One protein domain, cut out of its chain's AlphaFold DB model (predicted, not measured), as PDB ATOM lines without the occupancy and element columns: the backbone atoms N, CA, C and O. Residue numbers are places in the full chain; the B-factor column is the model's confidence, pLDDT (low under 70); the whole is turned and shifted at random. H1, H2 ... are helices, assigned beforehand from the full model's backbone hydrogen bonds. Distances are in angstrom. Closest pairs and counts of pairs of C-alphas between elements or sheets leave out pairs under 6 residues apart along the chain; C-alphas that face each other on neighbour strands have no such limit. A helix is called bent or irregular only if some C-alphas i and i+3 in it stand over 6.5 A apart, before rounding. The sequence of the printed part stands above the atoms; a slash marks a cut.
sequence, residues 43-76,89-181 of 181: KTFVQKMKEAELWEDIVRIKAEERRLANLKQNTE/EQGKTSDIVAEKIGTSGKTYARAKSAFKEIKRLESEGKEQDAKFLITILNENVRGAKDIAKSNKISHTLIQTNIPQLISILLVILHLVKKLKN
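What this domain is: This is residues 43 to 76 and 89 to 181 of the 181 residues of an uncharacterized protein of Clostridium kluyveri (strain NBRC 12016) (UniProt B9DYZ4). A small helical body has two long arms pointing away at opposite ends: residues 64 to 76, of which 64 to 73 belong to the longest helix, H1, stick out at one end, and residues 158 to 181, of which 158 to 180 belong to the last helix, H6, stick out at the other. In the body, H3, H4 and H5 pack on one another with their centres in a triangle, the start of H1 meets H3 and H4, and short H2 packs between H1 and the beginning of H3. The printed part has 127 residues with six named helices, H1 to H6 in order along the chain, and no named strand; the class is all helix. The whole is extended, with a radius of gyration of the C-alphas of 24.0 A, and it spans 98 by 27 by 24 A, a length made by the arms.

Where its parts are: H1, residues 45 to 73, runs 40.8 A from C-alpha 45 at (-12.679, 20.005, -21.663) to C-alpha 73 at (12.109, 50.771, -11.360), with a kink of 28 degrees near residue 54. H2 is residues 93 to 100. H3, residues 105 to 123, is 26.6 A long. H4 is residues 127 to 139, 18.6 A, and H5 is residues 141 to 150, 14.4 A. H6, residues 156 to 180, is 37.7 A long and ends with C-alpha 180 at (-43.341, -16.895, 11.574); it is irregular, but only just: C-alphas 160 and 163 are 6.7 A apart.

How they stand to each other: H1 touches H2 with residues 52 to 60 alone, at a steep tilt of 56 degrees, opposite ways; the closest C-alphas, of Trp 55 and Val 97, are 6.0 A apart. Its residues 45 to 46 alone touch H4, about perpendicular at 76 degrees, with C-alphas of Phe 45 and Asn 138 closest at 4.8 A. The hub is H3, which touches H1, H2, H4 and H5. H3 and H4 form a helical hairpin at a shallow tilt of 16 degrees, their closest C-alphas, of Ile 118 and Ala 130, 5.0 A apart. H3 and H5 touch at a steep tilt of 50 degrees, the same way, closest at the C-alphas of Ala 114 and Lys 145, 4.8 A. H6 touches no helix. Every O i to N i+4 pair is within hydrogen-bond range in H2, H3, H4 and H5, against 24 of 25 in H1 and 19 of 21 in H6.

The domain as a whole: The C-alphas farthest apart, of Glu 76 and Asn 181, are 98.0 A apart. Residues 77 to 88 are not printed, and C-alphas 76 and 89 are 24.2 A apart across the cut. The links from H2 through to H6 are tight. The mean pLDDT of the printed part is 84.9; residues 72 to 76, 89 to 91, 151 to 162 and 181 are under 70.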
ATOM      1  N   LYS A  43      -7.626  16.949 -26.095       94.00
ATOM      2  CA  LYS A  43      -7.905  16.845 -24.664       94.00
ATOM      3  C   LYS A  43      -9.372  17.128 -24.415       94.00
ATOM      4  O   LYS A  43      -9.949  18.027 -25.036       94.00
ATOM      5  N   THR A  44      -9.951  16.412 -23.458       96.25
ATOM      6  CA  THR A  44     -11.307  16.698 -22.989       96.25
ATOM      7  C   THR A  44     -11.358  18.075 -22.331       96.25
ATOM      8  O   THR A  44     -10.346  18.599 -21.854       96.25
ATOM      9  N   PHE A  45     -12.541  18.685 -22.277       94.81
ATOM     10  CA  PHE A  45     -12.679  20.005 -21.663       94.81
ATOM     11  C   PHE A  45     -12.286  19.974 -20.177       94.81
ATOM     12  O   PHE A  45     -11.637  20.890 -19.680       94.81
ATOM     13  N   VAL A  46     -12.593  18.880 -19.477       96.00
ATOM     14  CA  VAL A  46     -12.188  18.654 -18.081       96.00
ATOM     15  C   VAL A  46     -10.665  18.563 -17.938       96.00
ATOM     16  O   VAL A  46     -10.110  19.137 -17.005       96.00
ATOM     17  N   GLN A  47      -9.967  17.893 -18.862       96.31
ATOM     18  CA  GLN A  47      -8.498  17.874 -18.873       96.31
ATOM     19  C   GLN A  47      -7.923  19.277 -19.088       96.31
ATOM     20  O   GLN A  47      -7.028  19.684 -18.352       96.31
ATOM     21  N   LYS A  48      -8.491  20.048 -20.022       96.50
ATOM     22  CA  LYS A  48      -8.118  21.455 -20.227       96.50
ATOM     23  C   LYS A  48      -8.347  22.301 -18.973       96.50
ATOM     24  O   LYS A  48      -7.520  23.145 -18.660       96.50
ATOM     25  N   MET A  49      -9.426  22.062 -18.225       96.88
ATOM     26  CA  MET A  49      -9.680  22.759 -16.958       96.88
ATOM     27  C   MET A  49      -8.676  22.392 -15.861       96.88
ATOM     28  O   MET A  49      -8.305  23.264 -15.085       96.88
ATOM     29  N   LYS A  50      -8.194  21.143 -15.815       96.00
ATOM     30  CA  LYS A  50      -7.104  20.750 -14.905       96.00
ATOM     31  C   LYS A  50      -5.801  21.471 -15.248       96.00
ATOM     32  O   LYS A  50      -5.138  21.986 -14.358       96.00
ATOM     33  N   GLU A  51      -5.462  21.561 -16.532       96.19
ATOM     34  CA  GLU A  51      -4.316  22.363 -16.980       96.19
ATOM     35  C   GLU A  51      -4.509  23.857 -16.690       96.19
ATOM     36  O   GLU A  51      -3.551  24.541 -16.343       96.19
ATOM     37  N   ALA A  52      -5.739  24.370 -16.793       95.94
ATOM     38  CA  ALA A  52      -6.046  25.772 -16.529       95.94
ATOM     39  C   ALA A  52      -5.697  26.198 -15.097       95.94
ATOM     40  O   ALA A  52      -5.243  27.318 -14.899       95.94
ATOM     41  N   GLU A  53      -5.875  25.323 -14.104       95.06
ATOM     42  CA  GLU A  53      -5.490  25.619 -12.717       95.06
ATOM     43  C   GLU A  53      -3.976  25.781 -12.564       95.06
ATOM     44  O   GLU A  53      -3.525  26.718 -11.913       95.06
ATOM     45  N   LEU A  54      -3.195  24.936 -13.241       95.50
ATOM     46  CA  LEU A  54      -1.736  25.055 -13.274       95.50
ATOM     47  C   LEU A  54      -1.312  26.359 -13.968       95.50
ATOM     48  O   LEU A  54      -0.434  27.076 -13.490       95.50
ATOM     49  N   TRP A  55      -1.991  26.715 -15.062       95.56
ATOM     50  CA  TRP A  55      -1.784  27.996 -15.734       95.56
ATOM     51  C   TRP A  55      -2.147  29.199 -14.856       95.56
ATOM     52  O   TRP A  55      -1.469  30.221 -14.945       95.56
ATOM     53  N   GLU A  56      -3.176  29.117 -14.008       93.50
ATOM     54  CA  GLU A  56      -3.525  30.201 -13.079       93.50
ATOM     55  C   GLU A  56      -2.390  30.498 -12.102       93.50
ATOM     56  O   GLU A  56      -2.071  31.671 -11.880       93.50
ATOM     57  N   ASP A  57      -1.751  29.457 -11.567       92.12
ATOM     58  CA  ASP A  57      -0.620  29.603 -10.655       92.12
ATOM     59  C   ASP A  57       0.591  30.232 -11.361       92.12
ATOM     60  O   ASP A  57       1.134  31.224 -10.864       92.12
ATOM     61  N   ILE A  58       0.944  29.751 -12.560       92.25
ATOM     62  CA  ILE A  58       2.039  30.303 -13.379       92.25
ATOM     63  C   ILE A  58       1.780  31.776 -13.723       92.25
ATOM     64  O   ILE A  58       2.641  32.637 -13.526       92.25
ATOM     65  N   VAL A  59       0.582  32.099 -14.220       91.69
ATOM     66  CA  VAL A  59       0.225  33.472 -14.612       91.69
ATOM     67  C   VAL A  59       0.229  34.401 -13.400       91.69
ATOM     68  O   VAL A  59       0.656  35.550 -13.520       91.69
ATOM     69  N   ARG A  60      -0.211  33.923 -12.229       90.38
ATOM     70  CA  ARG A  60      -0.159  34.685 -10.975       90.38
ATOM     71  C   ARG A  60       1.278  35.000 -10.568       90.38
ATOM     72  O   ARG A  60       1.553  36.154 -10.247       90.38
ATOM     73  N   ILE A  61       2.181  34.020 -10.615       90.31
ATOM     74  CA  ILE A  61       3.600  34.212 -10.274       90.31
ATOM     75  C   ILE A  61       4.230  35.243 -11.217       90.31
ATOM     76  O   ILE A  61       4.747  36.257 -10.755       90.31
ATOM     77  N   LYS A  62       4.059  35.079 -12.534       88.75
ATOM     78  CA  LYS A  62       4.559  36.043 -13.531       88.75
ATOM     79  C   LYS A  62       3.944  37.435 -13.386       88.75
ATOM     80  O   LYS A  62       4.581  38.448 -13.670       88.75
ATOM     81  N   ALA A  63       2.673  37.533 -12.992       87.50
ATOM     82  CA  ALA A  63       2.040  38.822 -12.711       87.50
ATOM     83  C   ALA A  63       2.673  39.515 -11.497       87.50
ATOM     84  O   ALA A  63       2.905  40.724 -11.545       87.50
ATOM     85  N   GLU A  64       2.993  38.761 -10.448       88.44
ATOM     86  CA  GLU A  64       3.652  39.288  -9.256       88.44
ATOM     87  C   GLU A  64       5.099  39.712  -9.538       88.44
ATOM     88  O   GLU A  64       5.497  40.813  -9.163       88.44
ATOM     89  N   GLU A  65       5.862  38.917 -10.290       87.12
ATOM     90  CA  GLU A  65       7.212  39.288 -10.737       87.12
ATOM     91  C   GLU A  65       7.208  40.600 -11.530       87.12
ATOM     92  O   GLU A  65       8.002  41.504 -11.257       87.12
ATOM     93  N   ARG A  66       6.252  40.757 -12.458       84.56
ATOM     94  CA  ARG A  66       6.057  42.012 -13.201       84.56
ATOM     95  C   ARG A  66       5.721  43.170 -12.268       84.56
ATOM     96  O   ARG A  66       6.243  44.270 -12.458       84.56
ATOM     97  N   ARG A  67       4.870  42.961 -11.261       85.69
ATOM     98  CA  ARG A  67       4.525  43.991 -10.267       85.69
ATOM     99  C   ARG A  67       5.759  44.435  -9.478       85.69
ATOM    100  O   ARG A  67       5.986  45.636  -9.341       85.69
ATOM    101  N   LEU A  68       6.566  43.486  -9.004       85.38
ATOM    102  CA  LEU A  68       7.788  43.750  -8.241       85.38
ATOM    103  C   LEU A  68       8.857  44.450  -9.089       85.38
ATOM    104  O   LEU A  68       9.474  45.401  -8.613       85.38
ATOM    105  N   ALA A  69       9.046  44.038 -10.345       82.56
ATOM    106  CA  ALA A  69       9.968  44.696 -11.270       82.56
ATOM    107  C   ALA A  69       9.571  46.161 -11.529       82.56
ATOM    108  O   ALA A  69      10.411  47.054 -11.433       82.56
ATOM    109  N   ASN A  70       8.277  46.421 -11.758       79.00
ATOM    110  CA  ASN A  70       7.750  47.782 -11.917       79.00
ATOM    111  C   ASN A  70       7.932  48.644 -10.652       79.00
ATOM    112  O   ASN A  70       8.118  49.853 -10.758       79.00
ATOM    113  N   LEU A  71       7.858  48.050  -9.456       78.31
ATOM    114  CA  LEU A  71       8.053  48.778  -8.199       78.31
ATOM    115  C   LEU A  71       9.523  49.176  -7.990       78.31
ATOM    116  O   LEU A  71       9.797  50.302  -7.579       78.31
ATOM    117  N   LYS A  72      10.464  48.278  -8.318       67.50
ATOM    118  CA  LYS A  72      11.911  48.541  -8.226       67.50
ATOM    119  C   LYS A  72      12.344  49.680  -9.156       67.50
ATOM    120  O   LYS A  72      13.051  50.577  -8.717       67.50
ATOM    121  N   GLN A  73      11.825  49.708 -10.386       60.25
ATOM    122  CA  GLN A  73      12.109  50.771 -11.360       60.25
ATOM    123  C   GLN A  73      11.563  52.151 -10.964       60.25
ATOM    124  O   GLN A  73      12.092  53.156 -11.409       60.25
ATOM    125  N   ASN A  74      10.536  52.229 -10.112       58.19
ATOM    126  CA  ASN A  74      10.029  53.510  -9.601       58.19
ATOM    127  C   ASN A  74      10.865  54.087  -8.443       58.19
ATOM    128  O   ASN A  74      10.595  55.202  -8.005       58.19
ATOM    129  N   THR A  75      11.825  53.326  -7.906       57.16
ATOM    130  CA  THR A  75      12.626  53.732  -6.735       57.16
ATOM    131  C   THR A  75      14.017  54.231  -7.141       57.16
ATOM    132  O   THR A  75      14.590  55.086  -6.470       57.16
ATOM    133  N   GLU A  76      14.543  53.746  -8.265       53.75
ATOM    134  CA  GLU A  76      15.758  54.253  -8.903       53.75
ATOM    135  C   GLU A  76      15.327  55.313  -9.923       53.75
ATOM    136  O   GLU A  76      14.523  55.015 -10.797       53.75
ATOM    137  N   GLU A  89       0.652  40.933 -23.057       50.56
ATOM    138  CA  GLU A  89       0.484  40.429 -21.681       50.56
ATOM    139  C   GLU A  89      -0.453  41.277 -20.802       50.56
ATOM    140  O   GLU A  89      -0.504  41.097 -19.577       50.56
ATOM    141  N   GLN A  90      -1.177  42.222 -21.412       48.81
ATOM    142  CA  GLN A  90      -2.235  42.991 -20.760       48.81
ATOM    143  C   GLN A  90      -3.568  42.254 -20.916       48.81
ATOM    144  O   GLN A  90      -4.120  42.163 -22.006       48.81
ATOM    145  N   GLY A  91      -4.107  41.741 -19.812       61.38
ATOM    146  CA  GLY A  91      -5.389  41.045 -19.796       61.38
ATOM    147  C   GLY A  91      -5.757  40.597 -18.388       61.38
ATOM    148  O   GLY A  91      -4.899  40.525 -17.505       61.38
ATOM    149  N   LYS A  92      -7.039  40.300 -18.149       81.56
ATOM    150  CA  LYS A  92      -7.429  39.611 -16.911       81.56
ATOM    151  C   LYS A  92      -6.769  38.230 -16.929       81.56
ATOM    152  O   LYS A  92      -6.751  37.595 -17.978       81.56
ATOM    153  N   THR A  93      -6.282  37.736 -15.788       84.88
ATOM    154  CA  THR A  93      -5.699  36.383 -15.657       84.88
ATOM    155  C   THR A  93      -6.545  35.321 -16.361       84.88
ATOM    156  O   THR A  93      -6.018  34.477 -17.073       84.88
ATOM    157  N   SER A  94      -7.871  35.424 -16.242       84.06
ATOM    158  CA  SER A  94      -8.830  34.534 -16.897       84.06
ATOM    159  C   SER A  94      -8.736  34.507 -18.424       84.06
ATOM    160  O   SER A  94      -8.975  33.460 -19.013       84.06
ATOM    161  N   ASP A  95      -8.431  35.635 -19.064       90.25
ATOM    162  CA  ASP A  95      -8.322  35.726 -20.522       90.25
ATOM    163  C   ASP A  95      -7.010  35.092 -21.000       90.25
ATOM    164  O   ASP A  95      -7.025  34.307 -21.945       90.25
ATOM    165  N   ILE A  96      -5.911  35.337 -20.275       91.25
ATOM    166  CA  ILE A  96      -4.604  34.712 -20.537       91.25
ATOM    167  C   ILE A  96      -4.711  33.189 -20.396       91.25
ATOM    168  O   ILE A  96      -4.283  32.440 -21.269       91.25
ATOM    169  N   VAL A  97      -5.322  32.711 -19.310       93.62
ATOM    170  CA  VAL A  97      -5.504  31.273 -19.072       93.62
ATOM    171  C   VAL A  97      -6.428  30.652 -20.120       93.62
ATOM    172  O   VAL A  97      -6.142  29.563 -20.613       93.62
ATOM    173  N   ALA A  98      -7.505  31.345 -20.507       94.31
ATOM    174  CA  ALA A  98      -8.400  30.869 -21.559       94.31
ATOM    175  C   ALA A  98      -7.663  30.678 -22.894       94.31
ATOM    176  O   ALA A  98      -7.847  29.652 -23.549       94.31
ATOM    177  N   GLU A  99      -6.788  31.614 -23.261       94.06
ATOM    178  CA  GLU A  99      -5.933  31.497 -24.443       94.06
ATOM    179  C   GLU A  99      -4.991  30.288 -24.341       94.06
ATOM    180  O   GLU A  99      -4.934  29.471 -25.262       94.06
ATOM    181  N   LYS A 100      -4.332  30.099 -23.188       93.94
ATOM    182  CA  LYS A 100      -3.411  28.973 -22.936       93.94
ATOM    183  C   LYS A 100      -4.059  27.591 -23.000       93.94
ATOM    184  O   LYS A 100      -3.355  26.614 -23.226       93.94
ATOM    185  N   ILE A 101      -5.378  27.492 -22.850       94.38
ATOM    186  CA  ILE A 101      -6.121  26.230 -23.019       94.38
ATOM    187  C   ILE A 101      -6.906  26.161 -24.343       94.38
ATOM    188  O   ILE A 101      -7.675  25.218 -24.571       94.38
ATOM    189  N   GLY A 102      -6.732  27.153 -25.221       93.94
ATOM    190  CA  GLY A 102      -7.375  27.221 -26.532       93.94
ATOM    191  C   GLY A 102      -8.887  27.444 -26.451       93.94
ATOM    192  O   GLY A 102      -9.656  26.741 -27.109       93.94
ATOM    193  N   THR A 103      -9.346  28.372 -25.606       94.00
ATOM    194  CA  THR A 103     -10.766  28.734 -25.479       94.00
ATOM    195  C   THR A 103     -10.979  30.241 -25.300       94.00
ATOM    196  O   THR A 103     -10.036  31.013 -25.175       94.00
ATOM    197  N   SER A 104     -12.240  30.683 -25.287       93.38
ATOM    198  CA  SER A 104     -12.578  32.087 -25.009       93.38
ATOM    199  C   SER A 104     -12.714  32.349 -23.507       93.38
ATOM    200  O   SER A 104     -13.220  31.494 -22.776       93.38
ATOM    201  N   GLY A 105     -12.392  33.562 -23.048       90.50
ATOM    202  CA  GLY A 105     -12.554  33.952 -21.638       90.50
ATOM    203  C   GLY A 105     -13.978  33.740 -21.096       90.50
ATOM    204  O   GLY A 105     -14.169  33.277 -19.970       90.50
ATOM    205  N   LYS A 106     -15.012  33.968 -21.925       91.56
ATOM    206  CA  LYS A 106     -16.417  33.694 -21.559       91.56
ATOM    207  C   LYS A 106     -16.684  32.200 -21.372       91.56
ATOM    208  O   LYS A 106     -17.407  31.825 -20.449       91.56
ATOM    209  N   THR A 107     -16.145  31.358 -22.251       94.81
ATOM    210  CA  THR A 107     -16.267  29.897 -22.145       94.81
ATOM    211  C   THR A 107     -15.535  29.399 -20.906       94.81
ATOM    212  O   THR A 107     -16.125  28.667 -20.114       94.81
ATOM    213  N   TYR A 108     -14.312  29.880 -20.681       95.19
ATOM    214  CA  TYR A 108     -13.519  29.563 -19.500       95.19
ATOM    215  C   TYR A 108     -14.256  29.900 -18.198       95.19
ATOM    216  O   TYR A 108     -14.416  29.041 -17.336       95.19
ATOM    217  N   ALA A 109     -14.814  31.108 -18.077       92.19
ATOM    218  CA  ALA A 109     -15.555  31.520 -16.883       92.19
ATOM    219  C   ALA A 109     -16.769  30.616 -16.578       92.19
ATOM    220  O   ALA A 109     -17.061  30.309 -15.417       92.19
ATOM    221  N   ARG A 110     -17.485  30.169 -17.621       93.44
ATOM    222  CA  ARG A 110     -18.605  29.224 -17.479       93.44
ATOM    223  C   ARG A 110     -18.109  27.852 -17.029       93.44
ATOM    224  O   ARG A 110     -18.652  27.305 -16.072       93.44
ATOM    225  N   ALA A 111     -17.062  27.346 -17.673       95.25
ATOM    226  CA  ALA A 111     -16.460  26.065 -17.337       95.25
ATOM    227  C   ALA A 111     -15.893  26.046 -15.915       95.25
ATOM    228  O   ALA A 111     -16.118  25.081 -15.198       95.25
ATOM    229  N   LYS A 112     -15.257  27.133 -15.460       95.00
ATOM    230  CA  LYS A 112     -14.734  27.268 -14.093       95.00
ATOM    231  C   LYS A 112     -15.824  27.098 -13.033       95.00
ATOM    232  O   LYS A 112     -15.588  26.475 -12.004       95.00
ATOM    233  N   SER A 113     -17.032  27.600 -13.302       91.94
ATOM    234  CA  SER A 113     -18.179  27.425 -12.400       91.94
ATOM    235  C   SER A 113     -18.610  25.956 -12.307       91.94
ATOM    236  O   SER A 113     -18.786  25.446 -11.207       91.94
ATOM    237  N   ALA A 114     -18.734  25.266 -13.447       94.38
ATOM    238  CA  ALA A 114     -19.069  23.840 -13.478       94.38
ATOM    239  C   ALA A 114     -17.953  22.971 -12.873       94.38
ATOM    240  O   ALA A 114     -18.223  22.042 -12.125       94.38
ATOM    241  N   PHE A 115     -16.691  23.301 -13.143       96.00
ATOM    242  CA  PHE A 115     -15.530  22.567 -12.648       96.00
ATOM    243  C   PHE A 115     -15.361  22.684 -11.129       96.00
ATOM    244  O   PHE A 115     -15.054  21.696 -10.465       96.00
ATOM    245  N   LYS A 116     -15.644  23.861 -10.556       94.81
ATOM    246  CA  LYS A 116     -15.707  24.040  -9.098       94.81
ATOM    247  C   LYS A 116     -16.748  23.116  -8.464       94.81
ATOM    248  O   LYS A 116     -16.498  22.542  -7.410       94.81
ATOM    249  N   GLU A 117     -17.898  22.976  -9.113       94.12
ATOM    250  CA  GLU A 117     -18.963  22.094  -8.645       94.12
ATOM    251  C   GLU A 117     -18.581  20.614  -8.761       94.12
ATOM    252  O   GLU A 117     -18.799  19.863  -7.817       94.12
ATOM    253  N   ILE A 118     -17.926  20.208  -9.857       94.62
ATOM    254  CA  ILE A 118     -17.363  18.854 -10.003       94.62
ATOM    255  C   ILE A 118     -16.447  18.530  -8.816       94.62
ATOM    256  O   ILE A 118     -16.654  17.520  -8.154       94.62
ATOM    257  N   LYS A 119     -15.500  19.418  -8.488       95.44
ATOM    258  CA  LYS A 119     -14.590  19.221  -7.348       95.44
ATOM    259  C   LYS A 119     -15.319  19.107  -6.013       95.44
ATOM    260  O   LYS A 119     -14.934  18.301  -5.171       95.44
ATOM    261  N   ARG A 120     -16.371  19.908  -5.812       94.06
ATOM    262  CA  ARG A 120     -17.212  19.827  -4.612       94.06
ATOM    263  C   ARG A 120     -17.868  18.448  -4.512       94.06
ATOM    264  O   ARG A 120     -17.767  17.810  -3.471       94.06
ATOM    265  N   LEU A 121     -18.479  17.971  -5.596       92.25
ATOM    266  CA  LEU A 121     -19.119  16.655  -5.653       92.25
ATOM    267  C   LEU A 121     -18.116  15.516  -5.421       92.25
ATOM    268  O   LEU A 121     -18.411  14.608  -4.649       92.25
ATOM    269  N   GLU A 122     -16.921  15.594  -6.016       93.31
ATOM    270  CA  GLU A 122     -15.821  14.648  -5.770       93.31
ATOM    271  C   GLU A 122     -15.417  14.638  -4.286       93.31
ATOM    272  O   GLU A 122     -15.309  13.570  -3.689       93.31
ATOM    273  N   SER A 123     -15.272  15.812  -3.658       94.00
ATOM    274  CA  SER A 123     -14.935  15.916  -2.228       94.00
ATOM    275  C   SER A 123     -16.042  15.420  -1.288       94.00
ATOM    276  O   SER A 123     -15.756  14.996  -0.173       94.00
ATOM    277  N   GLU A 124     -17.297  15.439  -1.739       92.50
ATOM    278  CA  GLU A 124     -18.460  14.919  -1.009       92.50
ATOM    279  C   GLU A 124     -18.694  13.420  -1.247       92.50
ATOM    280  O   GLU A 124     -19.654  12.861  -0.718       92.50
ATOM    281  N   GLY A 125     -17.862  12.762  -2.065       91.56
ATOM    282  CA  GLY A 125     -18.033  11.355  -2.436       91.56
ATOM    283  C   GLY A 125     -19.216  11.095  -3.377       91.56
ATOM    284  O   GLY A 125     -19.621   9.949  -3.568       91.56
ATOM    285  N   LYS A 126     -19.789  12.137  -3.991       90.25
ATOM    286  CA  LYS A 126     -20.896  12.028  -4.955       90.25
ATOM    287  C   LYS A 126     -20.359  11.724  -6.352       90.25
ATOM    288  O   LYS A 126     -20.464  12.526  -7.280       90.25
ATOM    289  N   GLU A 127     -19.755  10.551  -6.502       91.00
ATOM    290  CA  GLU A 127     -19.015  10.175  -7.714       91.00
ATOM    291  C   GLU A 127     -19.883  10.150  -8.979       91.00
ATOM    292  O   GLU A 127     -19.445  10.591 -10.041       91.00
ATOM    293  N   GLN A 128     -21.121   9.654  -8.886       88.12
ATOM    294  CA  GLN A 128     -22.021   9.558 -10.045       88.12
ATOM    295  C   GLN A 128     -22.426  10.939 -10.563       88.12
ATOM    296  O   GLN A 128     -22.393  11.193 -11.767       88.12
ATOM    297  N   ASP A 129     -22.729  11.841  -9.640       88.44
ATOM    298  CA  ASP A 129     -23.083  13.229  -9.903       88.44
ATOM    299  C   ASP A 129     -21.910  14.003 -10.516       88.44
ATOM    300  O   ASP A 129     -22.067  14.710 -11.517       88.44
ATOM    301  N   ALA A 130     -20.708  13.818  -9.960       92.31
ATOM    302  CA  ALA A 130     -19.478  14.371 -10.515       92.31
ATOM    303  C   ALA A 130     -19.236  13.849 -11.939       92.31
ATOM    304  O   ALA A 130     -18.990  14.635 -12.854       92.31
ATOM    305  N   LYS A 131     -19.374  12.535 -12.161       93.81
ATOM    306  CA  LYS A 131     -19.192  11.898 -13.474       93.81
ATOM    307  C   LYS A 131     -20.215  12.377 -14.504       93.81
ATOM    308  O   LYS A 131     -19.858  12.607 -15.664       93.81
ATOM    309  N   PHE A 132     -21.466  12.567 -14.093       92.38
ATOM    310  CA  PHE A 132     -22.499  13.158 -14.936       92.38
ATOM    311  C   PHE A 132     -22.090  14.569 -15.369       92.38
ATOM    312  O   PHE A 132     -22.023  14.856 -16.562       92.38
ATOM    313  N   LEU A 133     -21.713  15.427 -14.418       93.50
ATOM    314  CA  LEU A 133     -21.332  16.803 -14.719       93.50
ATOM    315  C   LEU A 133     -20.035  16.899 -15.547       93.50
ATOM    316  O   LEU A 133     -19.944  17.754 -16.426       93.50
ATOM    317  N   ILE A 134     -19.072  15.992 -15.337       95.75
ATOM    318  CA  ILE A 134     -17.871  15.813 -16.177       95.75
ATOM    319  C   ILE A 134     -18.262  15.520 -17.629       95.75
ATOM    320  O   ILE A 134     -17.701  16.120 -18.547       95.75
ATOM    321  N   THR A 135     -19.224  14.618 -17.838       95.88
ATOM    322  CA  THR A 135     -19.704  14.242 -19.178       95.88
ATOM    323  C   THR A 135     -20.312  15.453 -19.878       95.88
ATOM    324  O   THR A 135     -19.863  15.828 -20.960       95.88
ATOM    325  N   ILE A 136     -21.232  16.155 -19.207       95.25
ATOM    326  CA  ILE A 136     -21.854  17.355 -19.774       95.25
ATOM    327  C   ILE A 136     -20.825  18.466 -20.011       95.25
ATOM    328  O   ILE A 136     -20.919  19.168 -21.010       95.25
ATOM    329  N   LEU A 137     -19.827  18.644 -19.141       96.00
ATOM    330  CA  LEU A 137     -18.793  19.667 -19.333       96.00
ATOM    331  C   LEU A 137     -17.949  19.413 -20.588       96.00
ATOM    332  O   LEU A 137     -17.573  20.369 -21.266       96.00
ATOM    333  N   ASN A 138     -17.670  18.149 -20.905       96.44
ATOM    334  CA  ASN A 138     -16.928  17.787 -22.110       96.44
ATOM    335  C   ASN A 138     -17.729  18.031 -23.396       96.44
ATOM    336  O   ASN A 138     -17.129  18.370 -24.412       96.44
ATOM    337  N   GLU A 139     -19.055  17.903 -23.345       95.06
ATOM    338  CA  GLU A 139     -19.939  18.078 -24.504       95.06
ATOM    339  C   GLU A 139     -20.447  19.521 -24.664       95.06
ATOM    340  O   GLU A 139     -20.450  20.079 -25.760       95.06
ATOM    341  N   ASN A 140     -20.895  20.149 -23.573       94.75
ATOM    342  CA  ASN A 140     -21.549  21.453 -23.576       94.75
ATOM    343  C   ASN A 140     -21.276  22.262 -22.295       94.75
ATOM    344  O   ASN A 140     -21.971  22.163 -21.279       94.75
ATOM    345  N   VAL A 141     -20.324  23.191 -22.397       94.69
ATOM    346  CA  VAL A 141     -19.904  24.077 -21.297       94.69
ATOM    347  C   VAL A 141     -21.052  24.905 -20.707       94.69
ATOM    348  O   VAL A 141     -21.102  25.138 -19.497       94.69
ATOM    349  N   ARG A 142     -21.979  25.394 -21.543       93.38
ATOM    350  CA  ARG A 142     -23.106  26.208 -21.061       93.38
ATOM    351  C   ARG A 142     -24.089  25.346 -20.277       93.38
ATOM    352  O   ARG A 142     -24.454  25.735 -19.171       93.38
ATOM    353  N   GLY A 143     -24.459  24.189 -20.824       91.62
ATOM    354  CA  GLY A 143     -25.339  23.231 -20.157       91.62
ATOM    355  C   GLY A 143     -24.771  22.787 -18.811       91.62
ATOM    356  O   GLY A 143     -25.477  22.833 -17.807       91.62
ATOM    357  N   ALA A 144     -23.472  22.484 -18.759       93.12
ATOM    358  CA  ALA A 144     -22.792  22.118 -17.519       93.12
ATOM    359  C   ALA A 144     -22.889  23.221 -16.452       93.12
ATOM    360  O   ALA A 144     -23.210  22.944 -15.299       93.12
ATOM    361  N   LYS A 145     -22.679  24.491 -16.830       93.75
ATOM    362  CA  LYS A 145     -22.860  25.622 -15.908       93.75
ATOM    363  C   LYS A 145     -24.301  25.713 -15.399       93.75
ATOM    364  O   LYS A 145     -24.509  25.935 -14.208       93.75
ATOM    365  N   ASP A 146     -25.279  25.612 -16.293       92.62
ATOM    366  CA  ASP A 146     -26.689  25.781 -15.935       92.62
ATOM    367  C   ASP A 146     -27.146  24.653 -14.985       92.62
ATOM    368  O   ASP A 146     -27.812  24.925 -13.984       92.62
ATOM    369  N   ILE A 147     -26.687  23.416 -15.219       90.31
ATOM    370  CA  ILE A 147     -26.903  22.267 -14.326       90.31
ATOM    371  C   ILE A 147     -26.242  22.501 -12.966       90.31
ATOM    372  O   ILE A 147     -26.936  22.426 -11.951       90.31
ATOM    373  N   ALA A 148     -24.952  22.859 -12.947       89.38
ATOM    374  CA  ALA A 148     -24.207  23.143 -11.720       89.38
ATOM    375  C   ALA A 148     -24.883  24.234 -10.871       89.38
ATOM    376  O   ALA A 148     -24.977  24.120  -9.654       89.38
ATOM    377  N   LYS A 149     -25.425  25.278 -11.512       86.88
ATOM    378  CA  LYS A 149     -26.145  26.356 -10.817       86.88
ATOM    379  C   LYS A 149     -27.491  25.901 -10.248       86.88
ATOM    380  O   LYS A 149     -27.933  26.421  -9.230       86.88
ATOM    381  N   SER A 150     -28.174  24.986 -10.931       79.88
ATOM    382  CA  SER A 150     -29.553  24.613 -10.604       79.88
ATOM    383  C   SER A 150     -29.701  23.696  -9.383       79.88
ATOM    384  O   SER A 150     -30.831  23.441  -8.979       79.88
ATOM    385  N   ASN A 151     -28.601  23.184  -8.811       63.22
ATOM    386  CA  ASN A 151     -28.585  22.200  -7.716       63.22
ATOM    387  C   ASN A 151     -29.479  20.957  -7.968       63.22
ATOM    388  O   ASN A 151     -29.812  20.213  -7.050       63.22
ATOM    389  N   LYS A 152     -29.871  20.711  -9.232       60.66
ATOM    390  CA  LYS A 152     -30.744  19.596  -9.657       60.66
ATOM    391  C   LYS A 152     -30.067  18.229  -9.600       60.66
ATOM    392  O   LYS A 152     -30.693  17.219  -9.900       60.66
ATOM    393  N   ILE A 153     -28.801  18.207  -9.209       57.34
ATOM    394  CA  ILE A 153     -27.953  17.026  -9.182       57.34
ATOM    395  C   ILE A 153     -28.450  16.023  -8.110       57.34
ATOM    396  O   ILE A 153     -28.298  14.823  -8.271       57.34
ATOM    397  N   SER A 154     -29.208  16.477  -7.106       51.53
ATOM    398  CA  SER A 154     -29.709  15.624  -6.015       51.53
ATOM    399  C   SER A 154     -30.957  14.774  -6.322       51.53
ATOM    400  O   SER A 154     -31.326  13.951  -5.490       51.53
ATOM    401  N   HIS A 155     -31.667  14.965  -7.445       46.59
ATOM    402  CA  HIS A 155     -33.037  14.426  -7.579       46.59
ATOM    403  C   HIS A 155     -33.206  13.183  -8.461       46.59
ATOM    404  O   HIS A 155     -34.220  12.496  -8.327       46.59
ATOM    405  N   THR A 156     -32.251  12.852  -9.332       45.81
ATOM    406  CA  THR A 156     -32.477  11.785 -10.323       45.81
ATOM    407  C   THR A 156     -32.206  10.387  -9.758       45.81
ATOM    408  O   THR A 156     -32.972   9.470 -10.031       45.81
ATOM    409  N   LEU A 157     -31.198  10.221  -8.891       44.94
ATOM    410  CA  LEU A 157     -30.854   8.912  -8.303       44.94
ATOM    411  C   LEU A 157     -31.755   8.510  -7.127       44.94
ATOM    412  O   LEU A 157     -32.000   7.324  -6.901       44.94
ATOM    413  N   ILE A 158     -32.298   9.495  -6.403       50.53
ATOM    414  CA  ILE A 158     -33.271   9.246  -5.334       50.53
ATOM    415  C   ILE A 158     -34.550   8.633  -5.932       50.53
ATOM    416  O   ILE A 158     -35.099   7.688  -5.374       50.53
ATOM    417  N   GLN A 159     -34.998   9.087  -7.108       49.91
ATOM    418  CA  GLN A 159     -36.200   8.534  -7.743       49.91
ATOM    419  C   GLN A 159     -36.006   7.141  -8.354       49.91
ATOM    420  O   GLN A 159     -36.959   6.365  -8.358       49.91
ATOM    421  N   THR A 160     -34.815   6.788  -8.849       51.06
ATOM    422  CA  THR A 160     -34.608   5.486  -9.511       51.06
ATOM    423  C   THR A 160     -34.418   4.332  -8.529       51.06
ATOM    424  O   THR A 160     -34.868   3.223  -8.813       51.06
ATOM    425  N   ASN A 161     -33.819   4.575  -7.356       57.66
ATOM    426  CA  ASN A 161     -33.526   3.506  -6.391       57.66
ATOM    427  C   ASN A 161     -34.585   3.325  -5.298       57.66
ATOM    428  O   ASN A 161     -34.698   2.224  -4.759       57.66
ATOM    429  N   ILE A 162     -35.392   4.342  -4.975       65.62
ATOM    430  CA  ILE A 162     -36.458   4.197  -3.968       65.62
ATOM    431  C   ILE A 162     -37.456   3.076  -4.327       65.62
ATOM    432  O   ILE A 162     -37.723   2.244  -3.459       65.62
ATOM    433  N   PRO A 163     -37.976   2.964  -5.566       73.25
ATOM    434  CA  PRO A 163     -38.927   1.906  -5.915       73.25
ATOM    435  C   PRO A 163     -38.329   0.498  -5.794       73.25
ATOM    436  O   PRO A 163     -38.997  -0.421  -5.318       73.25
ATOM    437  N   GLN A 164     -37.058   0.328  -6.176       72.62
ATOM    438  CA  GLN A 164     -36.353  -0.953  -6.073       72.62
ATOM    439  C   GLN A 164     -36.096  -1.340  -4.612       72.62
ATOM    440  O   GLN A 164     -36.352  -2.477  -4.225       72.62
ATOM    441  N   LEU A 165     -35.662  -0.389  -3.779       78.38
ATOM    442  CA  LEU A 165     -35.441  -0.616  -2.350       78.38
ATOM    443  C   LEU A 165     -36.747  -0.943  -1.611       78.38
ATOM    444  O   LEU A 165     -36.767  -1.853  -0.784       78.38
ATOM    445  N   ILE A 166     -37.851  -0.264  -1.945       83.38
ATOM    446  CA  ILE A 166     -39.185  -0.573  -1.403       83.38
ATOM    447  C   ILE A 166     -39.628  -1.979  -1.825       83.38
ATOM    448  O   ILE A 166     -40.121  -2.738  -0.993       83.38
ATOM    449  N   SER A 167     -39.428  -2.353  -3.093       80.62
ATOM    450  CA  SER A 167     -39.754  -3.695  -3.592       80.62
ATOM    451  C   SER A 167     -38.988  -4.787  -2.837       80.62
ATOM    452  O   SER A 167     -39.598  -5.737  -2.346       80.62
ATOM    453  N   ILE A 168     -37.675  -4.617  -2.657       86.25
ATOM    454  CA  ILE A 168     -36.832  -5.558  -1.908       86.25
ATOM    455  C   ILE A 168     -37.294  -5.660  -0.448       86.25
ATOM    456  O   ILE A 168     -37.434  -6.765   0.079       86.25
ATOM    457  N   LEU A 169     -37.596  -4.531   0.201       89.06
ATOM    458  CA  LEU A 169     -38.068  -4.513   1.587       89.06
ATOM    459  C   LEU A 169     -39.410  -5.245   1.751       89.06
ATOM    460  O   LEU A 169     -39.585  -5.997   2.710       89.06
ATOM    461  N   LEU A 170     -40.342  -5.073   0.809       90.12
ATOM    462  CA  LEU A 170     -41.631  -5.772   0.808       90.12
ATOM    463  C   LEU A 170     -41.465  -7.288   0.643       90.12
ATOM    464  O   LEU A 170     -42.134  -8.055   1.341       90.12
ATOM    465  N   VAL A 171     -40.553  -7.724  -0.231       89.25
ATOM    466  CA  VAL A 171     -40.235  -9.147  -0.424       89.25
ATOM    467  C   VAL A 171     -39.651  -9.753   0.853       89.25
ATOM    468  O   VAL A 171     -40.101 -10.813   1.293       89.25
ATOM    469  N   ILE A 172     -38.708  -9.061   1.499       89.88
ATOM    470  CA  ILE A 172     -38.119  -9.499   2.774       89.88
ATOM    471  C   ILE A 172     -39.193  -9.578   3.867       89.88
ATOM    472  O   ILE A 172     -39.267 -10.573   4.586       89.88
ATOM    473  N   LEU A 173     -40.070  -8.577   3.971       90.88
ATOM    474  CA  LEU A 173     -41.147  -8.563   4.963       90.88
ATOM    475  C   LEU A 173     -42.131  -9.728   4.761       90.88
ATOM    476  O   LEU A 173     -42.589 -10.332   5.732       90.88
ATOM    477  N   HIS A 174     -42.439 -10.067   3.505       87.44
ATOM    478  CA  HIS A 174     -43.281 -11.214   3.171       87.44
ATOM    479  C   HIS A 174     -42.617 -12.545   3.552       87.44
ATOM    480  O   HIS A 174     -43.259 -13.395   4.169       87.44
ATOM    481  N   LEU A 175     -41.321 -12.706   3.262       87.44
ATOM    482  CA  LEU A 175     -40.539 -13.883   3.659       87.44
ATOM    483  C   LEU A 175     -40.486 -14.050   5.182       87.44
ATOM    484  O   LEU A 175     -40.731 -15.142   5.688       87.44
ATOM    485  N   VAL A 176     -40.246 -12.966   5.925       89.62
ATOM    486  CA  VAL A 176     -40.224 -12.991   7.396       89.62
ATOM    487  C   VAL A 176     -41.595 -13.349   7.974       89.62
ATOM    488  O   VAL A 176     -41.663 -14.110   8.936       89.62
ATOM    489  N   LYS A 177     -42.696 -12.850   7.392       87.62
ATOM    490  CA  LYS A 177     -44.054 -13.264   7.792       87.62
ATOM    491  C   LYS A 177     -44.306 -14.747   7.523       87.62
ATOM    492  O   LYS A 177     -44.902 -15.409   8.361       87.62
ATOM    493  N   LYS A 178     -43.828 -15.270   6.390       83.25
ATOM    494  CA  LYS A 178     -43.977 -16.683   6.016       83.25
ATOM    495  C   LYS A 178     -43.159 -17.634   6.901       83.25
ATOM    496  O   LYS A 178     -43.523 -18.789   7.008       83.25
ATOM    497  N   LEU A 179     -42.080 -17.156   7.522       84.00
ATOM    498  CA  LEU A 179     -41.262 -17.933   8.464       84.00
ATOM    499  C   LEU A 179     -41.800 -17.922   9.907       84.00
ATOM    500  O   LEU A 179     -41.322 -18.693  10.732       84.00
ATOM    501  N   LYS A 180     -42.737 -17.021  10.233       78.12
ATOM    502  CA  LYS A 180     -43.341 -16.895  11.574       78.12
ATOM    503  C   LYS A 180     -44.708 -17.582  11.713       78.12
ATOM    504  O   LYS A 180     -45.205 -17.647  12.834       78.12
ATOM    505  N   ASN A 181     -45.285 -18.062  10.611       60.72
ATOM    506  CA  ASN A 181     -46.486 -18.904  10.564       60.72
ATOM    507  C   ASN A 181     -46.090 -20.327  10.176       60.72
ATOM    508  O   ASN A 181     -46.800 -21.256  10.611       60.72
TER     509      ASN A 181